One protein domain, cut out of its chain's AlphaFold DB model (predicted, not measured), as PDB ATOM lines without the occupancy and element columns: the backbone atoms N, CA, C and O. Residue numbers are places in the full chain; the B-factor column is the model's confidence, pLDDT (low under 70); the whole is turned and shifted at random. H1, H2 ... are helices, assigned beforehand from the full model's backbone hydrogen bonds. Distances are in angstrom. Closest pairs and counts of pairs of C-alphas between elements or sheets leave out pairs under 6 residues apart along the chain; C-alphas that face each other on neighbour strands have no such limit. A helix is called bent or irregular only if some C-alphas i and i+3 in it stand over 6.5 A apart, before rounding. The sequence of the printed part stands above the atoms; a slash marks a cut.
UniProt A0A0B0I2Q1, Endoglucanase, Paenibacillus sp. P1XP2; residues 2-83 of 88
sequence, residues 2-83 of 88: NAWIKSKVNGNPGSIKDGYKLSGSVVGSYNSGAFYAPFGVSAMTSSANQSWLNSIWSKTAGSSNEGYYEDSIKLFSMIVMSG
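AT A GLANCE: This is residues 2 to 83 of the 88 residues of the protein "Endoglucanase" of Paenibacillus sp. P1XP2 (UniProt A0A0B0I2Q1). Helices H2, H3 and H4 form an up-and-down bundle, each running against the one before, their centres making a triangle in which H2 packs on both H3 and H4; short H1 and looped residues 9 to 32 lie on the side of H2 away from H4. The printed part has 82 residues with four named helices, H1 to H4, and no named strand: all helix. It is compact, with a 11.9 A radius of gyration of the C-alphas, and spans 32 by 32 by 18 A.

HOW THE PARTS SIT: H3, residues 47 to 61, is irregular: C-alphas 48 and 51 are 8.0 A apart. It touches H2, residues 33 to 43, in a hairpin at a shallow tilt of 25 degrees; the closest C-alphas, Gly 40 and Leu 53, are 5.3 A apart. H4, residues 68 to 81, touches H2 at 4.5 A between the closest C-alphas, Ala 34 and Glu 70. H1, residues 2 to 8, is apart from H4. O i to N i+4 pairs are within hydrogen-bond range throughout H1 and H4, in 9 of 11 in H3 and 3 of 7 in H2, where 5 of 8 i+3 pairs are.

IN THESE COORDINATES: H3 is 20.3 A long, H4 19.8 A. C-alpha 2 is at (265.446, 227.452, 206.553), C-alpha 81 at (262.910, 224.389, 220.756).

THE WHOLE: The printed part has no cut; link H1 to H2 is long. No printed residue is under 70.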
ATOM      1  N   ASN A   2     266.897 227.202 206.428       98.38
ATOM      2  CA  ASN A   2     265.446 227.452 206.553       98.38
ATOM      3  C   ASN A   2     264.729 227.815 205.244       98.38
ATOM      4  O   ASN A   2     263.768 227.144 204.880       98.38
ATOM      5  N   ALA A   3     265.212 228.826 204.512       98.12
ATOM      6  CA  ALA A   3     264.582 229.265 203.263       98.12
ATOM      7  C   ALA A   3     264.471 228.129 202.230       98.12
ATOM      8  O   ALA A   3     263.403 227.905 201.662       98.12
ATOM      9  N   TRP A   4     265.557 227.372 202.044       98.56
ATOM     10  CA  TRP A   4     265.596 226.248 201.113       98.56
ATOM     11  C   TRP A   4     264.638 225.131 201.528       98.56
ATOM     12  O   TRP A   4     263.781 224.761 200.727       98.56
ATOM     13  N   ILE A   5     264.740 224.609 202.758       98.69
ATOM     14  CA  ILE A   5     263.926 223.448 203.143       98.69
ATOM     15  C   ILE A   5     262.442 223.815 203.181       98.69
ATOM     16  O   ILE A   5     261.632 223.077 202.630       98.69
ATOM     17  N   LYS A   6     262.088 224.992 203.721       98.31
ATOM     18  CA  LYS A   6     260.705 225.484 203.777       98.31
ATOM     19  C   LYS A   6     260.105 225.600 202.377       98.31
ATOM     20  O   LYS A   6     258.977 225.163 202.172       98.31
ATOM     21  N   SER A   7     260.857 226.135 201.411       98.38
ATOM     22  CA  SER A   7     260.434 226.180 200.005       98.38
ATOM     23  C   SER A   7     260.311 224.774 199.406       98.38
ATOM     24  O   SER A   7     259.284 224.450 198.814       98.38
ATOM     25  N   LYS A   8     261.303 223.904 199.633       98.50
ATOM     26  CA  LYS A   8     261.355 222.531 199.106       98.50
ATOM     27  C   LYS A   8     260.149 221.684 199.512       98.50
ATOM     28  O   LYS A   8     259.726 220.836 198.731       98.50
ATOM     29  N   VAL A   9     259.620 221.898 200.717       98.50
ATOM     30  CA  VAL A   9     258.492 221.130 201.268       98.50
ATOM     31  C   VAL A   9     257.181 221.912 201.312       98.50
ATOM     32  O   VAL A   9     256.225 221.469 201.945       98.50
ATOM     33  N   ASN A  10     257.132 223.078 200.660       97.81
ATOM     34  CA  ASN A  10     255.988 223.991 200.669       97.81
ATOM     35  C   ASN A  10     255.451 224.276 202.088       97.81
ATOM     36  O   ASN A  10     254.250 224.247 202.344       97.81
ATOM     37  N   GLY A  11     256.364 224.464 203.044       97.81
ATOM     38  CA  GLY A  11     256.041 224.721 204.446       97.81
ATOM     39  C   GLY A  11     255.444 223.540 205.220       97.81
ATOM     40  O   GLY A  11     255.078 223.736 206.373       97.81
ATOM     41  N   ASN A  12     255.368 222.332 204.648       98.50
ATOM     42  CA  ASN A  12     254.863 221.135 205.325       98.50
ATOM     43  C   ASN A  12     256.014 220.229 205.827       98.50
ATOM     44  O   ASN A  12     256.633 219.531 205.019       98.50
ATOM     45  N   PRO A  13     256.277 220.147 207.148       98.62
ATOM     46  CA  PRO A  13     257.325 219.279 207.696       98.62
ATOM     47  C   PRO A  13     257.122 217.784 207.406       98.62
ATOM     48  O   PRO A  13     258.094 217.032 207.353       98.62
ATOM     49  N   GLY A  14     255.881 217.338 207.175       98.44
ATOM     50  CA  GLY A  14     255.572 215.955 206.795       98.44
ATOM     51  C   GLY A  14     256.100 215.558 205.410       98.44
ATOM     52  O   GLY A  14     256.202 214.372 205.113       98.44
ATOM     53  N   SER A  15     256.480 216.535 204.584       98.50
ATOM     54  CA  SER A  15     257.081 216.311 203.266       98.50
ATOM     55  C   SER A  15     258.617 216.317 203.289       98.50
ATOM     56  O   SER A  15     259.239 216.108 202.245       98.50
ATOM     57  N   ILE A  16     259.250 216.541 204.452       98.75
ATOM     58  CA  ILE A  16     260.706 216.398 204.612       98.75
ATOM     59  C   ILE A  16     261.077 214.924 204.435       98.75
ATOM     60  O   ILE A  16     260.397 214.043 204.959       98.75
ATOM     61  N   LYS A  17     262.143 214.662 203.680       98.69
ATOM     62  CA  LYS A  17     262.683 213.334 203.407       98.69
ATOM     63  C   LYS A  17     263.935 213.056 204.228       98.69
ATOM     64  O   LYS A  17     264.674 213.977 204.569       98.69
ATOM     65  N   ASP A  18     264.194 211.784 204.470       98.56
ATOM     66  CA  ASP A  18     265.355 211.206 205.154       98.56
ATOM     67  C   ASP A  18     266.667 211.279 204.344       98.56
ATOM     68  O   ASP A  18     267.591 210.495 204.539       98.56
ATOM     69  N   GLY A  19     266.776 212.217 203.401       98.56
ATOM     70  CA  GLY A  19     267.999 212.371 202.626       98.56
ATOM     71  C   GLY A  19     267.878 213.332 201.455       98.56
ATOM     72  O   GLY A  19     266.974 213.232 200.618       98.56
ATOM     73  N   TYR A  20     268.861 214.223 201.352       98.62
ATOM     74  CA  TYR A  20     269.015 215.163 200.248       98.62
ATOM     75  C   TYR A  20     270.472 215.190 199.789       98.62
ATOM     76  O   TYR A  20     271.388 215.225 200.609       98.62
ATOM     77  N   LYS A  21     270.697 215.232 198.471       98.50
ATOM     78  CA  LYS A  21     271.994 215.660 197.928       98.50
ATOM     79  C   LYS A  21     272.230 217.120 198.307       98.50
ATOM     80  O   LYS A  21     271.277 217.873 198.496       98.50
ATOM     81  N   LEU A  22     273.489 217.555 198.298       98.00
ATOM     82  CA  LEU A  22     273.844 218.958 198.550       98.00
ATOM     83  C   LEU A  22     273.203 219.933 197.543       98.00
ATOM     84  O   LEU A  22     272.934 221.079 197.884       98.00
ATOM     85  N   SER A  23     272.882 219.466 196.331       97.75
ATOM     86  CA  SER A  23     272.114 220.224 195.331       97.75
ATOM     87  C   SER A  23     270.621 220.384 195.669       97.75
ATOM     88  O   SER A  23     269.892 221.065 194.954       97.75
ATOM     89  N   GLY A  24     270.130 219.721 196.719       97.88
ATOM     90  CA  GLY A  24     268.732 219.727 197.145       97.88
ATOM     91  C   GLY A  24     267.827 218.705 196.445       97.88
ATOM     92  O   GLY A  24     266.612 218.691 196.681       97.88
ATOM     93  N   SER A  25     268.377 217.842 195.586       98.19
ATOM     94  CA  SER A  25     267.662 216.679 195.042       98.19
ATOM     95  C   SER A  25     267.415 215.644 196.142       98.19
ATOM     96  O   SER A  25     268.299 215.377 196.951       98.19
ATOM     97  N   VAL A  26     266.219 215.055 196.164       98.56
ATOM     98  CA  VAL A  26     265.838 214.031 197.149       98.56
ATOM     99  C   VAL A  26     266.582 212.726 196.853       98.56
ATOM    100  O   VAL A  26     266.687 212.337 195.691       98.56
ATOM    101  N   VAL A  27     267.089 212.070 197.896       98.44
ATOM    102  CA  VAL A  27     267.617 210.690 197.839       98.44
ATOM    103  C   VAL A  27     266.969 209.770 198.869       98.44
ATOM    104  O   VAL A  27     266.955 208.563 198.660       98.44
ATOM    105  N   GLY A  28     266.410 210.336 199.942       97.75
ATOM    106  CA  GLY A  28     265.580 209.607 200.895       97.75
ATOM    107  C   GLY A  28     264.208 209.251 200.318       97.75
ATOM    108  O   GLY A  28     263.761 209.823 199.320       97.75
ATOM    109  N   SER A  29     263.513 208.318 200.958       97.62
ATOM    110  CA  SER A  29     262.193 207.846 200.530       97.62
ATOM    111  C   SER A  29     261.060 208.196 201.505       97.62
ATOM    112  O   SER A  29     259.925 208.427 201.063       97.62
ATOM    113  N   TYR A  30     261.340 208.368 202.798       97.56
ATOM    114  CA  TYR A  30     260.327 208.527 203.846       97.56
ATOM    115  C   TYR A  30     260.538 209.780 204.708       97.56
ATOM    116  O   TYR A  30     261.530 210.492 204.590       97.56
ATOM    117  N   ASN A  31     259.535 210.120 205.519       98.38
ATOM    118  CA  ASN A  31     259.620 211.210 206.491       98.38
ATOM    119  C   ASN A  31     260.200 210.657 207.794       98.38
ATOM    120  O   ASN A  31     259.683 209.662 208.286       98.38
ATOM    121  N   SER A  32     261.243 211.293 208.329       98.69
ATOM    122  CA  SER A  32     261.944 210.831 209.533       98.69
ATOM    123  C   SER A  32     262.145 211.966 210.534       98.69
ATOM    124  O   SER A  32     262.596 213.059 210.159       98.69
ATOM    125  N   GLY A  33     261.865 211.683 211.809       98.69
ATOM    126  CA  GLY A  33     262.130 212.566 212.949       98.69
ATOM    127  C   GLY A  33     263.567 213.050 213.040       98.69
ATOM    128  O   GLY A  33     263.800 214.213 213.377       98.69
ATOM    129  N   ALA A  34     264.512 212.208 212.620       98.81
ATOM    130  CA  ALA A  34     265.926 212.551 212.564       98.81
ATOM    131  C   ALA A  34     266.229 213.717 211.604       98.81
ATOM    132  O   ALA A  34     267.236 214.399 211.767       98.81
ATOM    133  N   PHE A  35     265.357 213.977 210.621       98.81
ATOM    134  CA  PHE A  35     265.550 215.031 209.624       98.81
ATOM    135  C   PHE A  35     264.663 216.249 209.863       98.81
ATOM    136  O   PHE A  35     265.152 217.374 209.773       98.81
ATOM    137  N   TYR A  36     263.368 216.073 210.156       98.81
ATOM    138  CA  TYR A  36     262.480 217.233 210.293       98.81
ATOM    139  C   TYR A  36     262.689 218.007 211.598       98.81
ATOM    140  O   TYR A  36     262.602 219.236 211.580       98.81
ATOM    141  N   ALA A  37     262.988 217.331 212.712       98.88
ATOM    142  CA  ALA A  37     263.067 217.986 214.016       98.88
ATOM    143  C   ALA A  37     264.270 218.948 214.139       98.88
ATOM    144  O   ALA A  37     264.061 220.083 214.581       98.88
ATOM    145  N   PRO A  38     265.486 218.612 213.651       98.88
ATOM    146  CA  PRO A  38     266.622 219.541 213.689       98.88
ATOM    147  C   PRO A  38     266.428 220.819 212.864       98.88
ATOM    148  O   PRO A  38     266.975 221.871 213.208       98.88
ATOM    149  N   PHE A  39     265.613 220.788 211.801       98.88
ATOM    150  CA  PHE A  39     265.263 222.025 211.094       98.88
ATOM    151  C   PHE A  39     264.484 222.996 211.987       98.88
ATOM    152  O   PHE A  39     264.590 224.204 211.776       98.88
ATOM    153  N   GLY A  40     263.767 222.497 212.998       98.81
ATOM    154  CA  GLY A  40     263.066 223.312 213.989       98.81
ATOM    155  C   GLY A  40     264.044 224.107 214.838       98.81
ATOM    156  O   GLY A  40     263.919 225.323 214.935       98.81
ATOM    157  N   VAL A  41     265.107 223.459 215.314       98.88
ATOM    158  CA  VAL A  41     266.213 224.137 216.007       98.88
ATOM    159  C   VAL A  41     266.823 225.229 215.125       98.88
ATOM    160  O   VAL A  41     266.977 226.370 215.555       98.88
ATOM    161  N   SER A  42     267.091 224.928 213.849       98.75
ATOM    162  CA  SER A  42     267.624 225.935 212.923       98.75
ATOM    163  C   SER A  42     266.648 227.087 212.649       98.75
ATOM    164  O   SER A  42     267.080 228.196 212.341       98.75
ATOM    165  N   ALA A  43     265.336 226.860 212.752       98.75
ATOM    166  CA  ALA A  43     264.322 227.885 212.519       98.75
ATOM    167  C   ALA A  43     264.314 228.956 213.621       98.75
ATOM    168  O   ALA A  43     263.965 230.102 213.333       98.75
ATOM    169  N   MET A  44     264.772 228.624 214.833       98.81
ATOM    170  CA  MET A  44     264.817 229.529 215.990       98.81
ATOM    171  C   MET A  44     265.735 230.745 215.801       98.81
ATOM    172  O   MET A  44     265.626 231.712 216.548       98.81
ATOM    173  N   THR A  45     266.622 230.747 214.799       98.62
ATOM    174  CA  THR A  45     267.594 231.835 214.590       98.62
ATOM    175  C   THR A  45     266.966 233.158 214.141       98.62
ATOM    176  O   THR A  45     267.670 234.160 214.043       98.62
ATOM    177  N   SER A  46     265.681 233.183 213.772       98.50
ATOM    178  CA  SER A  46     264.996 234.400 213.327       98.50
ATOM    179  C   SER A  46     263.481 234.294 213.484       98.50
ATOM    180  O   SER A  46     262.874 233.304 213.072       98.50
ATOM    181  N   SER A  47     262.856 235.371 213.963       98.31
ATOM    182  CA  SER A  47     261.395 235.510 214.062       98.31
ATOM    183  C   SER A  47     260.678 235.414 212.708       98.31
ATOM    184  O   SER A  47     259.510 235.030 212.657       98.31
ATOM    185  N   ALA A  48     261.371 235.653 211.588       98.25
ATOM    186  CA  ALA A  48     260.823 235.460 210.243       98.25
ATOM    187  C   ALA A  48     260.404 233.998 209.961       98.25
ATOM    188  O   ALA A  48     259.613 233.731 209.052       98.25
ATOM    189  N   ASN A  49     260.908 233.038 210.745       98.50
ATOM    190  CA  ASN A  49     260.560 231.626 210.626       98.50
ATOM    191  C   ASN A  49     259.431 231.195 211.569       98.50
ATOM    192  O   ASN A  49     259.159 230.002 211.620       98.50
ATOM    193  N   GLN A  50     258.761 232.097 212.296       98.56
ATOM    194  CA  GLN A  50     257.847 231.705 213.380       98.56
ATOM    195  C   GLN A  50     256.789 230.677 212.952       98.56
ATOM    196  O   GLN A  50     256.611 229.658 213.613       98.56
ATOM    197  N   SER A  51     256.126 230.889 211.812       98.50
ATOM    198  CA  SER A  51     255.137 229.929 211.303       98.50
ATOM    199  C   SER A  51     255.753 228.572 210.957       98.50
ATOM    200  O   SER A  51     255.144 227.539 211.207       98.50
ATOM    201  N   TRP A  52     256.983 228.566 210.439       98.69
ATOM    202  CA  TRP A  52     257.725 227.350 210.108       98.69
ATOM    203  C   TRP A  52     258.175 226.583 211.356       98.69
ATOM    204  O   TRP A  52     257.981 225.371 211.431       98.69
ATOM    205  N   LEU A  53     258.707 227.296 212.352       98.88
ATOM    206  CA  LEU A  53     259.053 226.743 213.659       98.88
ATOM    207  C   LEU A  53     257.827 226.101 214.320       98.88
ATOM    208  O   LEU A  53     257.901 224.949 214.741       98.88
ATOM    209  N   ASN A  54     256.682 226.794 214.321       98.88
ATOM    210  CA  ASN A  54     255.430 226.272 214.873       98.88
ATOM    211  C   ASN A  54     254.998 224.971 214.179       98.88
ATOM    212  O   ASN A  54     254.604 224.018 214.846       98.88
ATOM    213  N   SER A  55     255.089 224.899 212.847       98.88
ATOM    214  CA  SER A  55     254.741 223.680 212.110       98.88
ATOM    215  C   SER A  55     255.649 222.502 212.468       98.88
ATOM    216  O   SER A  55     255.150 221.391 212.652       98.88
ATOM    217  N   ILE A  56     256.964 222.721 212.582       98.88
ATOM    218  CA  ILE A  56     257.906 221.657 212.962       98.88
ATOM    219  C   ILE A  56     257.675 221.217 214.406       98.88
ATOM    220  O   ILE A  56     257.659 220.013 214.663       98.88
ATOM    221  N   TRP A  57     257.444 222.156 215.330       98.88
ATOM    222  CA  TRP A  57     257.096 221.842 216.715       98.88
ATOM    223  C   TRP A  57     255.864 220.938 216.779       98.88
ATOM    224  O   TRP A  57     255.949 219.835 217.312       98.88
ATOM    225  N   SER A  58     254.752 221.346 216.157       98.81
ATOM    226  CA  SER A  58     253.508 220.566 216.161       98.81
ATOM    227  C   SER A  58     253.681 219.182 215.532       98.81
ATOM    228  O   SER A  58     253.165 218.201 216.062       98.81
ATOM    229  N   LYS A  59     254.443 219.071 214.434       98.69
ATOM    230  CA  LYS A  59     254.762 217.771 213.820       98.69
ATOM    231  C   LYS A  59     255.589 216.889 214.757       98.69
ATOM    232  O   LYS A  59     255.308 215.701 214.852       98.69
ATOM    233  N   THR A  60     256.602 217.454 215.409       98.81
ATOM    234  CA  THR A  60     257.527 216.702 216.268       98.81
ATOM    235  C   THR A  60     256.825 216.233 217.537       98.81
ATOM    236  O   THR A  60     256.839 215.041 217.831       98.81
ATOM    237  N   ALA A  61     256.132 217.137 218.231       98.62
ATOM    238  CA  ALA A  61     255.399 216.835 219.459       98.62
ATOM    239  C   ALA A  61     254.209 215.882 219.235       98.62
ATOM    240  O   ALA A  61     253.858 215.126 220.132       98.62
ATOM    241  N   GLY A  62     253.595 215.908 218.046       98.44
ATOM    242  CA  GLY A  62     252.507 215.002 217.665       98.44
ATOM    243  C   GLY A  62     252.956 213.711 216.972       98.44
ATOM    244  O   GLY A  62     252.107 212.964 216.485       98.44
ATOM    245  N   SER A  63     254.263 213.461 216.849       97.88
ATOM    246  CA  SER A  63     254.778 212.254 216.192       97.88
ATOM    247  C   SER A  63     254.695 211.029 217.106       97.88
ATOM    248  O   SER A  63     254.864 211.127 218.318       97.88
ATOM    249  N   SER A  64     254.457 209.858 216.518       97.94
ATOM    250  CA  SER A  64     254.635 208.579 217.210       97.94
ATOM    251  C   SER A  64     256.122 208.249 217.371       97.94
ATOM    252  O   SER A  64     256.968 208.840 216.697       97.94
ATOM    253  N   ASN A  65     256.433 207.280 218.231       98.25
ATOM    254  CA  ASN A  65     257.785 206.734 218.335       98.25
ATOM    255  C   ASN A  65     258.201 206.094 217.000       98.25
ATOM    256  O   ASN A  65     257.422 205.356 216.394       98.25
ATOM    257  N   GLU A  66     259.415 206.395 216.553       97.94
ATOM    258  CA  GLU A  66     259.988 205.940 215.277       97.94
ATOM    259  C   GLU A  66     261.158 204.965 215.490       97.94
ATOM    260  O   GLU A  66     261.473 204.181 214.596       97.94
ATOM    261  N   GLY A  67     261.762 204.959 216.682       98.12
ATOM    262  CA  GLY A  67     262.949 204.173 216.993       98.12
ATOM    263  C   GLY A  67     263.990 204.989 217.749       98.12
ATOM    264  O   GLY A  67     263.911 206.212 217.849       98.12
ATOM    265  N   TYR A  68     264.998 204.296 218.283       98.50
ATOM    266  CA  TYR A  68     266.040 204.900 219.122       98.50
ATOM    267  C   TYR A  68     266.649 206.174 218.511       98.50
ATOM    268  O   TYR A  68     266.810 207.174 219.215       98.50
ATOM    269  N   TYR A  69     266.995 206.140 217.224       98.69
ATOM    270  CA  TYR A  69     267.742 207.215 216.581       98.69
ATOM    271  C   TYR A  69     266.883 208.470 216.395       98.69
ATOM    272  O   TYR A  69     267.230 209.556 216.864       98.69
ATOM    273  N   GLU A  70     265.724 208.309 215.767       98.75
ATOM    274  CA  GLU A  70     264.770 209.370 215.486       98.75
ATOM    275  C   GLU A  70     264.229 209.976 216.777       98.75
ATOM    276  O   GLU A  70     264.202 211.198 216.919       98.75
ATOM    277  N   ASP A  71     263.837 209.139 217.736       98.81
ATOM    278  CA  ASP A  71     263.208 209.595 218.973       98.81
ATOM    279  C   ASP A  71     264.200 210.355 219.862       98.81
ATOM    280  O   ASP A  71     263.838 211.387 220.433       98.81
ATOM    281  N   SER A  72     265.473 209.940 219.898       98.88
ATOM    282  CA  SER A  72     266.529 210.693 220.593       98.88
ATOM    283  C   SER A  72     266.727 212.081 219.978       98.88
ATOM    284  O   SER A  72     266.779 213.085 220.693       98.88
ATOM    285  N   ILE A  73     266.794 212.168 218.645       98.88
ATOM    286  CA  ILE A  73     266.967 213.445 217.940       98.88
ATOM    287  C   ILE A  73     265.747 214.348 218.128       98.88
ATOM    288  O   ILE A  73     265.910 215.550 218.364       98.88
ATOM    289  N   LYS A  74     264.530 213.796 218.059       98.88
ATOM    290  CA  LYS A  74     263.296 214.545 218.325       98.88
ATOM    291  C   LYS A  74     263.289 215.099 219.742       98.88
ATOM    292  O   LYS A  74     263.037 216.291 219.901       98.88
ATOM    293  N   LEU A  75     263.627 214.283 220.741       98.81
ATOM    294  CA  LEU A  75     263.681 214.708 222.138       98.81
ATOM    295  C   LEU A  75     264.656 215.875 222.332       98.81
ATOM    296  O   LEU A  75     264.262 216.911 222.863       98.81
ATOM    297  N   PHE A  76     265.899 215.759 221.853       98.94
ATOM    298  CA  PHE A  76     266.867 216.855 221.974       98.94
ATOM    299  C   PHE A  76     266.436 218.103 221.202       98.94
ATOM    300  O   PHE A  76     266.540 219.214 221.719       98.94
ATOM    301  N   SER A  77     265.888 217.936 219.998       98.88
ATOM    302  CA  SER A  77     265.358 219.058 219.218       98.88
ATOM    303  C   SER A  77     264.219 219.762 219.959       98.88
ATOM    304  O   SER A  77     264.158 220.988 219.952       98.88
ATOM    305  N   MET A  78     263.338 219.011 220.628       98.88
ATOM    306  CA  MET A  78     262.259 219.569 221.443       98.88
ATOM    307  C   MET A  78     262.787 220.303 222.675       98.88
ATOM    308  O   MET A  78     262.335 221.415 222.910       98.88
ATOM    309  N   ILE A  79     263.765 219.746 223.403       98.88
ATOM    310  CA  ILE A  79     264.406 220.412 224.554       98.88
ATOM    311  C   ILE A  79     264.993 221.770 224.142       98.88
ATOM    312  O   ILE A  79     264.862 222.755 224.870       98.88
ATOM    313  N   VAL A  80     265.620 221.845 222.966       98.94
ATOM    314  CA  VAL A  80     266.146 223.109 222.437       98.94
ATOM    315  C   VAL A  80     265.008 224.046 222.023       98.94
ATOM    316  O   VAL A  80     264.983 225.190 222.469       98.94
ATOM    317  N   MET A  81     264.040 223.574 221.228       98.81
ATOM    318  CA  MET A  81     262.910 224.389 220.756       98.81
ATOM    319  C   MET A  81     262.036 224.947 221.883       98.81
ATOM    320  O   MET A  81     261.502 226.044 221.738       98.81
ATOM    321  N   SER A  82     261.907 224.231 222.999       98.75
ATOM    322  CA  SER A  82     261.163 224.685 224.176       98.75
ATOM    323  C   SER A  82     261.960 225.631 225.078       98.75
ATOM    324  O   SER A  82     261.417 226.133 226.059       98.75
ATOM    325  N   GLY A  83     263.237 225.887 224.769       98.50
ATOM    326  CA  GLY A  83     264.110 226.732 225.583       98.50
ATOM    327  C   GLY A  83     264.564 226.071 226.886       98.50
ATOM    328  O   GLY A  83     264.886 226.769 227.842       98.50
TER     329      GLY A  83